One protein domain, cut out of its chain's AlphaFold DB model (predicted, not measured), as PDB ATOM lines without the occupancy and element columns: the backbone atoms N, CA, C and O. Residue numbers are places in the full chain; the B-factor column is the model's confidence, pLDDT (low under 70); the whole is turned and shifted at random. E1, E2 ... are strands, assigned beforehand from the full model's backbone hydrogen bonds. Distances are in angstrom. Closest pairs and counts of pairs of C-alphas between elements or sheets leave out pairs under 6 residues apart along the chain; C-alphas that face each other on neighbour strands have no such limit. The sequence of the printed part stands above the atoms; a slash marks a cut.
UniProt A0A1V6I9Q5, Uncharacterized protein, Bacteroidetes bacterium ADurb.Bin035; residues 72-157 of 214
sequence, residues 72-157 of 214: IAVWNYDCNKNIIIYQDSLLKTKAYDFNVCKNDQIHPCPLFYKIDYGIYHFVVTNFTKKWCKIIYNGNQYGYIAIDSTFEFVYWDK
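This is residues 72 to 157 of the 214 residues of an uncharacterized protein of Bacteroidetes bacterium ADurb.Bin035 (UniProt A0A1V6I9Q5). A strongly twisted sheet of six strands turns on itself at the bend of its longest strand, E5, and a separate hairpin, E2 and E3, packs on its edge strand E7. E1 and E8 lie side by side next to E5, while short E4 pairs with the first residues of E5. The printed part has 86 residues, with no named helix and eight strands, E1 to E8 in chain order; the class is all strand, though only 42 residues, under half, are in named elements. Neighbour strands are antiparallel; the larger sheet is branched. The whole is compact and rounded, with a radius of gyration of the C-alphas of 11.7 A and spans of 31 by 30 by 25 A.

E1, residues 72 to 75, has E5, residues 119 to 127, on one side, with N 73 and O 122 2.8 A apart, and E8, residues 150 to 154, on the other, with N 74 and O 151 2.8 A apart. In the hairpin of E2, residues 83 to 86, and E3, residues 94 to 98, N 83 and O 98 are 2.8 A apart. E4, residues 112 to 114, E5, E6, residues 131 to 136, and E7, residues 140 to 145, form a meander, each strand the antiparallel neighbour of the one before. Its pairs include N 114 and O 119, 2.8 A; N 133 and O 126, 2.8 A; and N 134 and O 142, 2.8 A. E5 bends by 68 degrees at residue 124. The closest C-alphas of E2 and E7, those of Tyr 86 and Tyr 143, are 4.8 A apart. E1 and E3 are apart.

E1 begins at C-alpha 72, (134.568, 125.835, 170.544). E5 is 20.4 A long, E7 16.8 A, E6 15.1 A and E8 13.2 A. E8 ends at C-alpha 154, (131.889, 121.901, 166.488).

The C-alphas farthest apart, of Asp 104 and Asp 156, are 35.0 A apart. The printed part has no cut; the link from E3 to E4 is long. Residue 103 is under pLDDT 70.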
ATOM      1  N   ILE A  72     133.759 124.666 170.234       98.50
ATOM      2  CA  ILE A  72     134.568 125.835 170.544       98.50
ATOM      3  C   ILE A  72     133.834 127.106 170.119       98.50
ATOM      4  O   ILE A  72     133.238 127.167 169.048       98.50
ATOM      5  N   ALA A  73     133.886 128.130 170.963       98.44
ATOM      6  CA  ALA A  73     133.579 129.495 170.581       98.44
ATOM      7  C   ALA A  73     134.872 130.149 170.096       98.44
ATOM      8  O   ALA A  73     135.785 130.397 170.892       98.44
ATOM      9  N   VAL A  74     134.948 130.384 168.792       98.06
ATOM     10  CA  VAL A  74     136.089 131.001 168.118       98.06
ATOM     11  C   VAL A  74     135.891 132.510 168.143       98.06
ATOM     12  O   VAL A  74     134.826 133.012 167.794       98.06
ATOM     13  N   TRP A  75     136.909 133.225 168.611       97.19
ATOM     14  CA  TRP A  75     136.913 134.683 168.632       97.19
ATOM     15  C   TRP A  75     137.332 135.203 167.261       97.19
ATOM     16  O   TRP A  75     138.358 134.780 166.738       97.19
ATOM     17  N   ASN A  76     136.581 136.154 166.715       94.62
ATOM     18  CA  ASN A  76     136.798 136.696 165.369       94.62
ATOM     19  C   ASN A  76     137.893 137.777 165.295       94.62
ATOM     20  O   ASN A  76     137.919 138.551 164.345       94.62
ATOM     21  N   TYR A  77     138.769 137.855 166.303       94.00
ATOM     22  CA  TYR A  77     139.879 138.808 166.379       94.00
ATOM     23  C   TYR A  77     139.485 140.271 166.096       94.00
ATOM     24  O   TYR A  77     139.923 140.893 165.130       94.00
ATOM     25  N   ASP A  78     138.657 140.848 166.966       93.31
ATOM     26  CA  ASP A  78     138.280 142.265 166.887       93.31
ATOM     27  C   ASP A  78     138.775 143.028 168.121       93.31
ATOM     28  O   ASP A  78     138.093 143.108 169.143       93.31
ATOM     29  N   CYS A  79     139.975 143.607 168.022       91.75
ATOM     30  CA  CYS A  79     140.577 144.396 169.102       91.75
ATOM     31  C   CYS A  79     139.850 145.718 169.401       91.75
ATOM     32  O   CYS A  79     140.163 146.367 170.400       91.75
ATOM     33  N   ASN A  80     138.883 146.141 168.580       92.31
ATOM     34  CA  ASN A  80     138.092 147.345 168.852       92.31
ATOM     35  C   ASN A  80     136.869 147.055 169.728       92.31
ATOM     36  O   ASN A  80     136.246 147.991 170.234       92.31
ATOM     37  N   LYS A  81     136.521 145.779 169.926       92.44
ATOM     38  CA  LYS A  81     135.368 145.365 170.725       92.44
ATOM     39  C   LYS A  81     135.792 144.793 172.066       92.44
ATOM     40  O   LYS A  81     136.815 144.125 172.199       92.44
ATOM     41  N   ASN A  82     134.955 145.040 173.065       94.62
ATOM     42  CA  ASN A  82     135.065 144.332 174.327       94.62
ATOM     43  C   ASN A  82     134.453 142.937 174.194       94.62
ATOM     44  O   ASN A  82     133.422 142.747 173.548       94.62
ATOM     45  N   ILE A  83     135.065 141.983 174.879       96.12
ATOM     46  CA  ILE A  83     134.496 140.676 175.156       96.12
ATOM     47  C   ILE A  83     133.707 140.793 176.457       96.12
ATOM     48  O   ILE A  83     134.219 141.251 177.481       96.12
ATOM     49  N   ILE A  84     132.448 140.364 176.412       96.75
ATOM     50  CA  ILE A  84     131.553 140.378 177.566       96.75
ATOM     51  C   ILE A  84     131.180 138.938 177.897       96.75
ATOM     52  O   ILE A  84     130.600 138.237 177.067       96.75
ATOM     53  N   ILE A  85     131.484 138.514 179.122       97.94
ATOM     54  CA  ILE A  85     130.992 137.250 179.674       97.94
ATOM     55  C   ILE A  85     129.862 137.575 180.636       97.94
ATOM     56  O   ILE A  85     130.028 138.366 181.562       97.94
ATOM     57  N   TYR A  86     128.720 136.938 180.437       98.44
ATOM     58  CA  TYR A  86     127.523 137.077 181.245       98.44
ATOM     59  C   TYR A  86     127.387 135.922 182.241       98.44
ATOM     60  O   TYR A  86     127.820 134.799 181.983       98.44
ATOM     61  N   GLN A  87     126.751 136.192 183.377       98.00
ATOM     62  CA  GLN A  87     126.422 135.186 184.395       98.00
ATOM     63  C   GLN A  87     125.171 134.376 184.025       98.00
ATOM     64  O   GLN A  87     124.980 133.264 184.515       98.00
ATOM     65  N   ASP A  88     124.322 134.926 183.156       97.31
ATOM     66  CA  ASP A  88     123.019 134.371 182.804       97.31
ATOM     67  C   ASP A  88     122.826 134.229 181.287       97.31
ATOM     68  O   ASP A  88     123.405 134.957 180.480       97.31
ATOM     69  N   SER A  89     121.961 133.290 180.899       96.56
ATOM     70  CA  SER A  89     121.627 133.004 179.499       96.56
ATOM     71  C   SER A  89     120.726 134.058 178.844       96.56
ATOM     72  O   SER A  89     120.470 133.983 177.641       96.56
ATOM     73  N   LEU A  90     120.225 135.038 179.607       97.31
ATOM     74  CA  LEU A  90     119.468 136.176 179.080       97.31
ATOM     75  C   LEU A  90     120.391 137.320 178.639       97.31
ATOM     76  O   LEU A  90     119.888 138.301 178.090       97.31
ATOM     77  N   LEU A  91     121.707 137.186 178.850       97.12
ATOM     78  CA  LEU A  91     122.738 138.166 178.504       97.12
ATOM     79  C   LEU A  91     122.511 139.529 179.180       97.12
ATOM     80  O   LEU A  91     122.702 140.581 178.569       97.12
ATOM     81  N   LYS A  92     122.070 139.522 180.446       96.88
ATOM     82  CA  LYS A  92     121.795 140.756 181.206       96.88
ATOM     83  C   LYS A  92     122.903 141.106 182.190       96.88
ATOM     84  O   LYS A  92     123.360 142.247 182.220       96.88
ATOM     85  N   THR A  93     123.338 140.137 182.987       97.81
ATOM     86  CA  THR A  93     124.279 140.360 184.088       97.81
ATOM     87  C   THR A  93     125.692 140.062 183.622       97.81
ATOM     88  O   THR A  93     126.017 138.912 183.334       97.81
ATOM     89  N   LYS A  94     126.546 141.084 183.542       97.12
ATOM     90  CA  LYS A  94     127.947 140.926 183.130       97.12
ATOM     91  C   LYS A  94     128.782 140.388 184.295       97.12
ATOM     92  O   LYS A  94     128.798 140.980 185.367       97.12
ATOM     93  N   ALA A  95     129.475 139.277 184.075       95.50
ATOM     94  CA  ALA A  95     130.546 138.790 184.941       95.50
ATOM     95  C   ALA A  95     131.869 139.502 184.626       95.50
ATOM     96  O   ALA A  95     132.602 139.876 185.536       95.50
ATOM     97  N   TYR A  96     132.144 139.692 183.333       96.00
ATOM     98  CA  TYR A  96     133.340 140.343 182.812       96.00
ATOM     99  C   TYR A  96     132.978 141.226 181.619       96.00
ATOM    100  O   TYR A  96     132.086 140.886 180.843       96.00
ATOM    101  N   ASP A  97     133.695 142.335 181.473       95.31
ATOM    102  CA  ASP A  97     133.620 143.257 180.340       95.31
ATOM    103  C   ASP A  97     135.016 143.856 180.149       95.31
ATOM    104  O   ASP A  97     135.472 144.651 180.974       95.31
ATOM    105  N   PHE A  98     135.741 143.383 179.138       94.25
ATOM    106  CA  PHE A  98     137.158 143.689 178.962       94.25
ATOM    107  C   PHE A  98     137.546 143.697 177.487       94.25
ATOM    108  O   PHE A  98     136.902 143.067 176.652       94.25
ATOM    109  N   ASN A  99     138.633 144.386 177.165       93.56
ATOM    110  CA  ASN A  99     139.260 144.327 175.856       93.56
ATOM    111  C   ASN A  99     140.522 143.475 175.956       93.56
ATOM    112  O   ASN A  99     141.488 143.865 176.607       93.56
ATOM    113  N   VAL A 100     140.511 142.319 175.300       91.62
ATOM    114  CA  VAL A 100     141.594 141.335 175.411       91.62
ATOM    115  C   VAL A 100     142.914 141.806 174.787       91.62
ATOM    116  O   VAL A 100     143.970 141.296 175.138       91.62
ATOM    117  N   CYS A 101     142.878 142.809 173.907       91.94
ATOM    118  CA  CYS A 101     144.075 143.389 173.294       91.94
ATOM    119  C   CYS A 101     144.701 144.510 174.142       91.94
ATOM    120  O   CYS A 101     145.688 145.115 173.727       91.94
ATOM    121  N   LYS A 102     144.130 144.828 175.314       89.88
ATOM    122  CA  LYS A 102     144.678 145.814 176.254       89.88
ATOM    123  C   LYS A 102     145.334 145.096 177.433       89.88
ATOM    124  O   LYS A 102     144.656 144.426 178.202       89.88
ATOM    125  N   ASN A 103     146.641 145.302 177.602       69.19
ATOM    126  CA  ASN A 103     147.485 144.564 178.556       69.19
ATOM    127  C   ASN A 103     147.152 144.782 180.045       69.19
ATOM    128  O   ASN A 103     147.577 143.993 180.883       69.19
ATOM    129  N   ASP A 104     146.385 145.819 180.383       70.38
ATOM    130  CA  ASP A 104     146.195 146.239 181.778       70.38
ATOM    131  C   ASP A 104     144.935 145.645 182.433       70.38
ATOM    132  O   ASP A 104     144.536 146.064 183.522       70.38
ATOM    133  N   GLN A 105     144.255 144.702 181.771       75.31
ATOM    134  CA  GLN A 105     142.974 144.168 182.233       75.31
ATOM    135  C   GLN A 105     143.070 142.697 182.625       75.31
ATOM    136  O   GLN A 105     143.527 141.854 181.858       75.31
ATOM    137  N   ILE A 106     142.562 142.378 183.819       79.00
ATOM    138  CA  ILE A 106     142.346 140.990 184.227       79.00
ATOM    139  C   ILE A 106     141.270 140.407 183.316       79.00
ATOM    140  O   ILE A 106     140.113 140.832 183.361       79.00
ATOM    141  N   HIS A 107     141.650 139.410 182.527       84.94
ATOM    142  CA  HIS A 107     140.730 138.671 181.681       84.94
ATOM    143  C   HIS A 107     140.691 137.185 182.072       84.94
ATOM    144  O   HIS A 107     141.673 136.636 182.579       84.94
ATOM    145  N   PRO A 108     139.567 136.501 181.826       93.88
ATOM    146  CA  PRO A 108     139.459 135.055 181.983       93.88
ATOM    147  C   PRO A 108     140.457 134.280 181.109       93.88
ATOM    148  O   PRO A 108     140.815 134.729 180.018       93.88
ATOM    149  N   CYS A 109     140.872 133.093 181.552       94.62
ATOM    150  CA  CYS A 109     141.626 132.161 180.719       94.62
ATOM    151  C   CYS A 109     140.675 131.282 179.889       94.62
ATOM    152  O   CYS A 109     139.844 130.572 180.473       94.62
ATOM    153  N   PRO A 110     140.780 131.319 178.549       96.75
ATOM    154  CA  PRO A 110     140.048 130.438 177.641       96.75
ATOM    155  C   PRO A 110     140.716 129.052 177.561       96.75
ATOM    156  O   PRO A 110     141.692 128.790 178.261       96.75
ATOM    157  N   LEU A 111     140.229 128.162 176.686       97.50
ATOM    158  CA  LEU A 111     140.969 126.934 176.379       97.50
ATOM    159  C   LEU A 111     142.237 127.275 175.594       97.50
ATOM    160  O   LEU A 111     143.320 126.878 176.010       97.50
ATOM    161  N   PHE A 112     142.112 128.040 174.507       97.69
ATOM    162  CA  PHE A 112     143.260 128.465 173.704       97.69
ATOM    163  C   PHE A 112     143.537 129.953 173.860       97.69
ATOM    164  O   PHE A 112     142.628 130.766 173.671       97.69
ATOM    165  N   TYR A 113     144.785 130.304 174.173       95.44
ATOM    166  CA  TYR A 113     145.204 131.675 174.450       95.44
ATOM    167  C   TYR A 113     146.506 132.039 173.726       95.44
ATOM    168  O   TYR A 113     147.595 131.589 174.083       95.44
ATOM    169  N   LYS A 114     146.396 132.913 172.724       94.44
ATOM    170  CA  LYS A 114     147.518 133.598 172.076       94.44
ATOM    171  C   LYS A 114     147.004 134.826 171.308       94.44
ATOM    172  O   LYS A 114     146.762 134.767 170.104       94.44
ATOM    173  N   ILE A 115     146.842 135.945 172.013       92.44
ATOM    174  CA  ILE A 115     146.183 137.153 171.482       92.44
ATOM    175  C   ILE A 115     146.884 137.739 170.256       92.44
ATOM    176  O   ILE A 115     146.202 138.134 169.317       92.44
ATOM    177  N   ASP A 116     148.219 137.719 170.218       90.56
ATOM    178  CA  ASP A 116     149.003 138.239 169.082       90.56
ATOM    179  C   ASP A 116     148.704 137.523 167.752       90.56
ATOM    180  O   ASP A 116     149.032 138.033 166.686       90.56
ATOM    181  N   TYR A 117     148.067 136.352 167.816       92.81
ATOM    182  CA  TYR A 117     147.666 135.539 166.667       92.81
ATOM    183  C   TYR A 117     146.140 135.405 166.552       92.81
ATOM    184  O   TYR A 117     145.636 134.546 165.837       92.81
ATOM    185  N   GLY A 118     145.391 136.215 167.300       93.31
ATOM    186  CA  GLY A 118     143.932 136.184 167.336       93.31
ATOM    187  C   GLY A 118     143.307 134.953 167.977       93.31
ATOM    188  O   GLY A 118     142.118 134.692 167.801       93.31
ATOM    189  N   ILE A 119     144.074 134.227 168.785       96.12
ATOM    190  CA  ILE A 119     143.602 133.023 169.461       96.12
ATOM    191  C   ILE A 119     143.102 133.392 170.854       96.12
ATOM    192  O   ILE A 119     143.874 133.729 171.754       96.12
ATOM    193  N   TYR A 120     141.789 133.292 171.037       96.94
ATOM    194  CA  TYR A 120     141.126 133.440 172.329       96.94
ATOM    195  C   TYR A 120     139.828 132.631 172.319       96.94
ATOM    196  O   TYR A 120     138.754 133.148 172.015       96.94
ATOM    197  N   HIS A 121     139.932 131.315 172.507       98.00
ATOM    198  CA  HIS A 121     138.848 130.389 172.156       98.00
ATOM    199  C   HIS A 121     138.375 129.563 173.344       98.00
ATOM    200  O   HIS A 121     139.164 128.892 174.014       98.00
ATOM    201  N   PHE A 122     137.070 129.585 173.594       98.31
ATOM    202  CA  PHE A 122     136.469 128.933 174.755       98.31
ATOM    203  C   PHE A 122     135.822 127.608 174.391       98.31
ATOM    204  O   PHE A 122     135.211 127.471 173.335       98.31
ATOM    205  N   VAL A 123     135.859 126.657 175.318       98.38
ATOM    206  CA  VAL A 123     135.031 125.451 175.224       98.38
ATOM    207  C   VAL A 123     133.571 125.825 175.420       98.38
ATOM    208  O   VAL A 123     133.241 126.557 176.352       98.38
ATOM    209  N   VAL A 124     132.693 125.277 174.585       98.56
ATOM    210  CA  VAL A 124     131.241 125.460 174.648       98.56
ATOM    211  C   VAL A 124     130.584 124.169 175.111       98.56
ATOM    212  O   VAL A 124     130.767 123.116 174.507       98.56
ATOM    213  N   THR A 125     129.771 124.253 176.163       98.12
ATOM    214  CA  THR A 125     129.021 123.108 176.718       98.12
ATOM    215  C   THR A 125     127.567 123.069 176.271       98.12
ATOM    216  O   THR A 125     126.957 122.005 176.231       98.12
ATOM    217  N   ASN A 126     127.000 124.223 175.931       97.88
ATOM    218  CA  ASN A 126     125.652 124.345 175.394       97.88
ATOM    219  C   ASN A 126     125.550 125.640 174.583       97.88
ATOM    220  O   ASN A 126     126.300 126.582 174.836       97.88
ATOM    221  N   PHE A 127     124.623 125.720 173.638       97.75
ATOM    222  CA  PHE A 127     124.438 126.917 172.832       97.75
ATOM    223  C   PHE A 127     123.001 127.068 172.343       97.75
ATOM    224  O   PHE A 127     122.207 126.129 172.303       97.75
ATOM    225  N   THR A 128     122.684 128.286 171.935       97.00
ATOM    226  CA  THR A 128     121.512 128.626 171.134       97.00
ATOM    227  C   THR A 128     121.976 129.481 169.962       97.00
ATOM    228  O   THR A 128     123.149 129.814 169.861       97.00
ATOM    229  N   LYS A 129     121.060 129.943 169.108       94.56
ATOM    230  CA  LYS A 129     121.407 130.932 168.073       94.56
ATOM    231  C   LYS A 129     121.861 132.292 168.631       94.56
ATOM    232  O   LYS A 129     122.309 133.121 167.855       94.56
ATOM    233  N   LYS A 130     121.672 132.553 169.931       96.62
ATOM    234  CA  LYS A 130     121.957 133.852 170.563       96.62
ATOM    235  C   LYS A 130     123.180 133.833 171.471       96.62
ATOM    236  O   LYS A 130     123.769 134.883 171.693       96.62
ATOM    237  N   TRP A 131     123.519 132.683 172.043       97.94
ATOM    238  CA  TRP A 131     124.569 132.596 173.053       97.94
ATOM    239  C   TRP A 131     125.229 131.224 173.097       97.94
ATOM    240  O   TRP A 131     124.595 130.214 172.785       97.94
ATOM    241  N   CYS A 132     126.468 131.195 173.582       98.31
ATOM    242  CA  CYS A 132     127.193 129.994 173.988       98.31
ATOM    243  C   CYS A 132     127.410 130.000 175.502       98.31
ATOM    244  O   CYS A 132     127.831 131.011 176.061       98.31
ATOM    245  N   LYS A 133     127.157 128.867 176.160       98.62
ATOM    246  CA  LYS A 133     127.598 128.610 177.532       98.62
ATOM    247  C   LYS A 133     129.024 128.083 177.473       98.62
ATOM    248  O   LYS A 133     129.251 126.974 176.982       98.62
ATOM    249  N   ILE A 134     129.959 128.870 177.982       98.62
ATOM    250  CA  ILE A 134     131.394 128.615 177.898       98.62
ATOM    251  C   ILE A 134     131.993 128.170 179.226       98.62
ATOM    252  O   ILE A 134     131.435 128.458 180.287       98.62
ATOM    253  N   ILE A 135     133.144 127.501 179.147       98.00
ATOM    254  CA  ILE A 135     134.035 127.263 180.285       98.00
ATOM    255  C   ILE A 135     135.223 128.212 180.197       98.00
ATOM    256  O   ILE A 135     135.850 128.324 179.145       98.00
ATOM    257  N   TYR A 136     135.548 128.851 181.314       96.69
ATOM    258  CA  TYR A 136     136.735 129.683 181.477       96.69
ATOM    259  C   TYR A 136     137.392 129.412 182.834       96.69
ATOM    260  O   TYR A 136     136.783 128.817 183.726       96.69
ATOM    261  N   ASN A 137     138.658 129.805 182.988       95.12
ATOM    262  CA  ASN A 137     139.458 129.551 184.195       95.12
ATOM    263  C   ASN A 137     139.458 128.063 184.613       95.12
ATOM    264  O   ASN A 137     139.487 127.735 185.796       95.12
ATOM    265  N   GLY A 138     139.357 127.152 183.639       92.56
ATOM    266  CA  GLY A 138     139.327 125.699 183.834       92.56
ATOM    267  C   GLY A 138     138.005 125.123 184.360       92.56
ATOM    268  O   GLY A 138     137.601 124.043 183.935       92.56
ATOM    269  N   ASN A 139     137.292 125.814 185.252       94.88
ATOM    270  CA  ASN A 139     136.117 125.249 185.930       94.88
ATOM    271  C   ASN A 139     134.917 126.193 186.094       94.88
ATOM    272  O   ASN A 139     133.898 125.786 186.659       94.88
ATOM    273  N   GLN A 140     135.016 127.435 185.624       96.50
ATOM    274  CA  GLN A 140     133.945 128.419 185.740       96.50
ATOM    275  C   GLN A 140     133.088 128.420 184.483       96.50
ATOM    276  O   GLN A 140     133.574 128.156 183.386       96.50
ATOM    277  N   TYR A 141     131.806 128.734 184.653       97.88
ATOM    278  CA  TYR A 141     130.852 128.822 183.557       97.88
ATOM    279  C   TYR A 141     130.375 130.251 183.368       97.88
ATOM    280  O   TYR A 141     130.129 130.966 184.337       97.88
ATOM    281  N   GLY A 142     130.168 130.629 182.115       98.31
ATOM    282  CA  GLY A 142     129.554 131.897 181.746       98.31
ATOM    283  C   GLY A 142     128.877 131.794 180.393       98.31
ATOM    284  O   GLY A 142     128.858 130.730 179.773       98.31
ATOM    285  N   TYR A 143     128.319 132.904 179.940       98.69
ATOM    286  CA  TYR A 143     127.637 132.998 178.659       98.69
ATOM    287  C   TYR A 143     128.267 134.103 177.824       98.69
ATOM    288  O   TYR A 143     128.562 135.173 178.341       98.69
ATOM    289  N   ILE A 144     128.449 133.861 176.537       98.25
ATOM    290  CA  ILE A 144     128.852 134.880 175.560       98.25
ATOM    291  C   ILE A 144     127.790 134.957 174.470       98.25
ATOM    292  O   ILE A 144     127.122 133.959 174.187       98.25
ATOM    293  N   ALA A 145     127.619 136.134 173.875       97.44
ATOM    294  CA  ALA A 145     126.749 136.296 172.719       97.44
ATOM    295  C   ALA A 145     127.365 135.611 171.487       97.44
ATOM    296  O   ALA A 145     128.581 135.640 171.307       97.44
ATOM    297  N   ILE A 146     126.524 135.003 170.646       94.69
ATOM    298  CA  ILE A 146     126.922 134.603 169.290       94.69
ATOM    299  C   ILE A 146     126.569 135.765 168.370       94.69
ATOM    300  O   ILE A 146     125.394 136.010 168.086       94.69
ATOM    301  N   ASP A 147     127.590 136.498 167.953       93.38
ATOM    302  CA  ASP A 147     127.491 137.682 167.109       93.38
ATOM    303  C   ASP A 147     128.799 137.877 166.321       93.38
ATOM    304  O   ASP A 147     129.558 136.936 166.116       93.38
ATOM    305  N   SER A 148     129.090 139.097 165.864       91.50
ATOM    306  CA  SER A 148     130.339 139.391 165.146       91.50
ATOM    307  C   SER A 148     131.624 139.105 165.939       91.50
ATOM    308  O   SER A 148     132.692 139.071 165.340       91.50
ATOM    309  N   THR A 149     131.542 138.936 167.258       94.88
ATOM    310  CA  THR A 149     132.681 138.721 168.160       94.88
ATOM    311  C   THR A 149     133.048 137.246 168.255       94.88
ATOM    312  O   THR A 149     134.232 136.922 168.297       94.88
ATOM    313  N   PHE A 150     132.046 136.364 168.286       96.94
ATOM    314  CA  PHE A 150     132.244 134.928 168.436       96.94
ATOM    315  C   PHE A 150     131.345 134.126 167.510       96.94
ATOM    316  O   PHE A 150     130.130 134.330 167.467       96.94
ATOM    317  N   GLU A 151     131.941 133.120 166.884       95.94
ATOM    318  CA  GLU A 151     131.228 132.051 166.203       95.94
ATOM    319  C   GLU A 151     131.363 130.727 166.961       95.94
ATOM    320  O   GLU A 151     132.352 130.470 167.647       95.94
ATOM    321  N   PHE A 152     130.348 129.870 166.848       97.94
ATOM    322  CA  PHE A 152     130.394 128.520 167.398       97.94
ATOM    323  C   PHE A 152     130.812 127.516 166.325       97.94
ATOM    324  O   PHE A 152     130.204 127.453 165.256       97.94
ATOM    325  N   VAL A 153     131.792 126.677 166.657       98.00
ATOM    326  CA  VAL A 153     132.345 125.642 165.785       98.00
ATOM    327  C   VAL A 153     132.358 124.307 166.529       98.00
ATOM    328  O   VAL A 153     132.880 124.203 167.637       98.00
ATOM    329  N   TYR A 154     131.796 123.255 165.931       98.19
ATOM    330  CA  TYR A 154     131.889 121.901 166.488       98.19
ATOM    331  C   TYR A 154     133.335 121.389 166.489       98.19
ATOM    332  O   TYR A 154     134.130 121.759 165.629       98.19
ATOM    333  N   TRP A 155     133.675 120.507 167.431       97.94
ATOM    334  CA  TRP A 155     135.038 119.983 167.580       97.94
ATOM    335  C   TRP A 155     135.621 119.346 166.318       97.94
ATOM    336  O   TRP A 155     136.780 119.584 166.001       97.94
ATOM    337  N   ASP A 156     134.833 118.555 165.588       97.44
ATOM    338  CA  ASP A 156     135.269 117.907 164.350       97.44
ATOM    339  C   ASP A 156     135.683 118.936 163.290       97.44
ATOM    340  O   ASP A 156     136.720 118.778 162.646       97.44
ATOM    341  N   LYS A 157     134.907 120.017 163.159       97.94
ATOM    342  CA  LYS A 157     135.200 121.142 162.266       97.94
ATOM    343  C   LYS A 157     136.348 121.995 162.768       97.94
ATOM    344  O   LYS A 157     137.178 122.393 161.962       97.94
TER     345      LYS A 157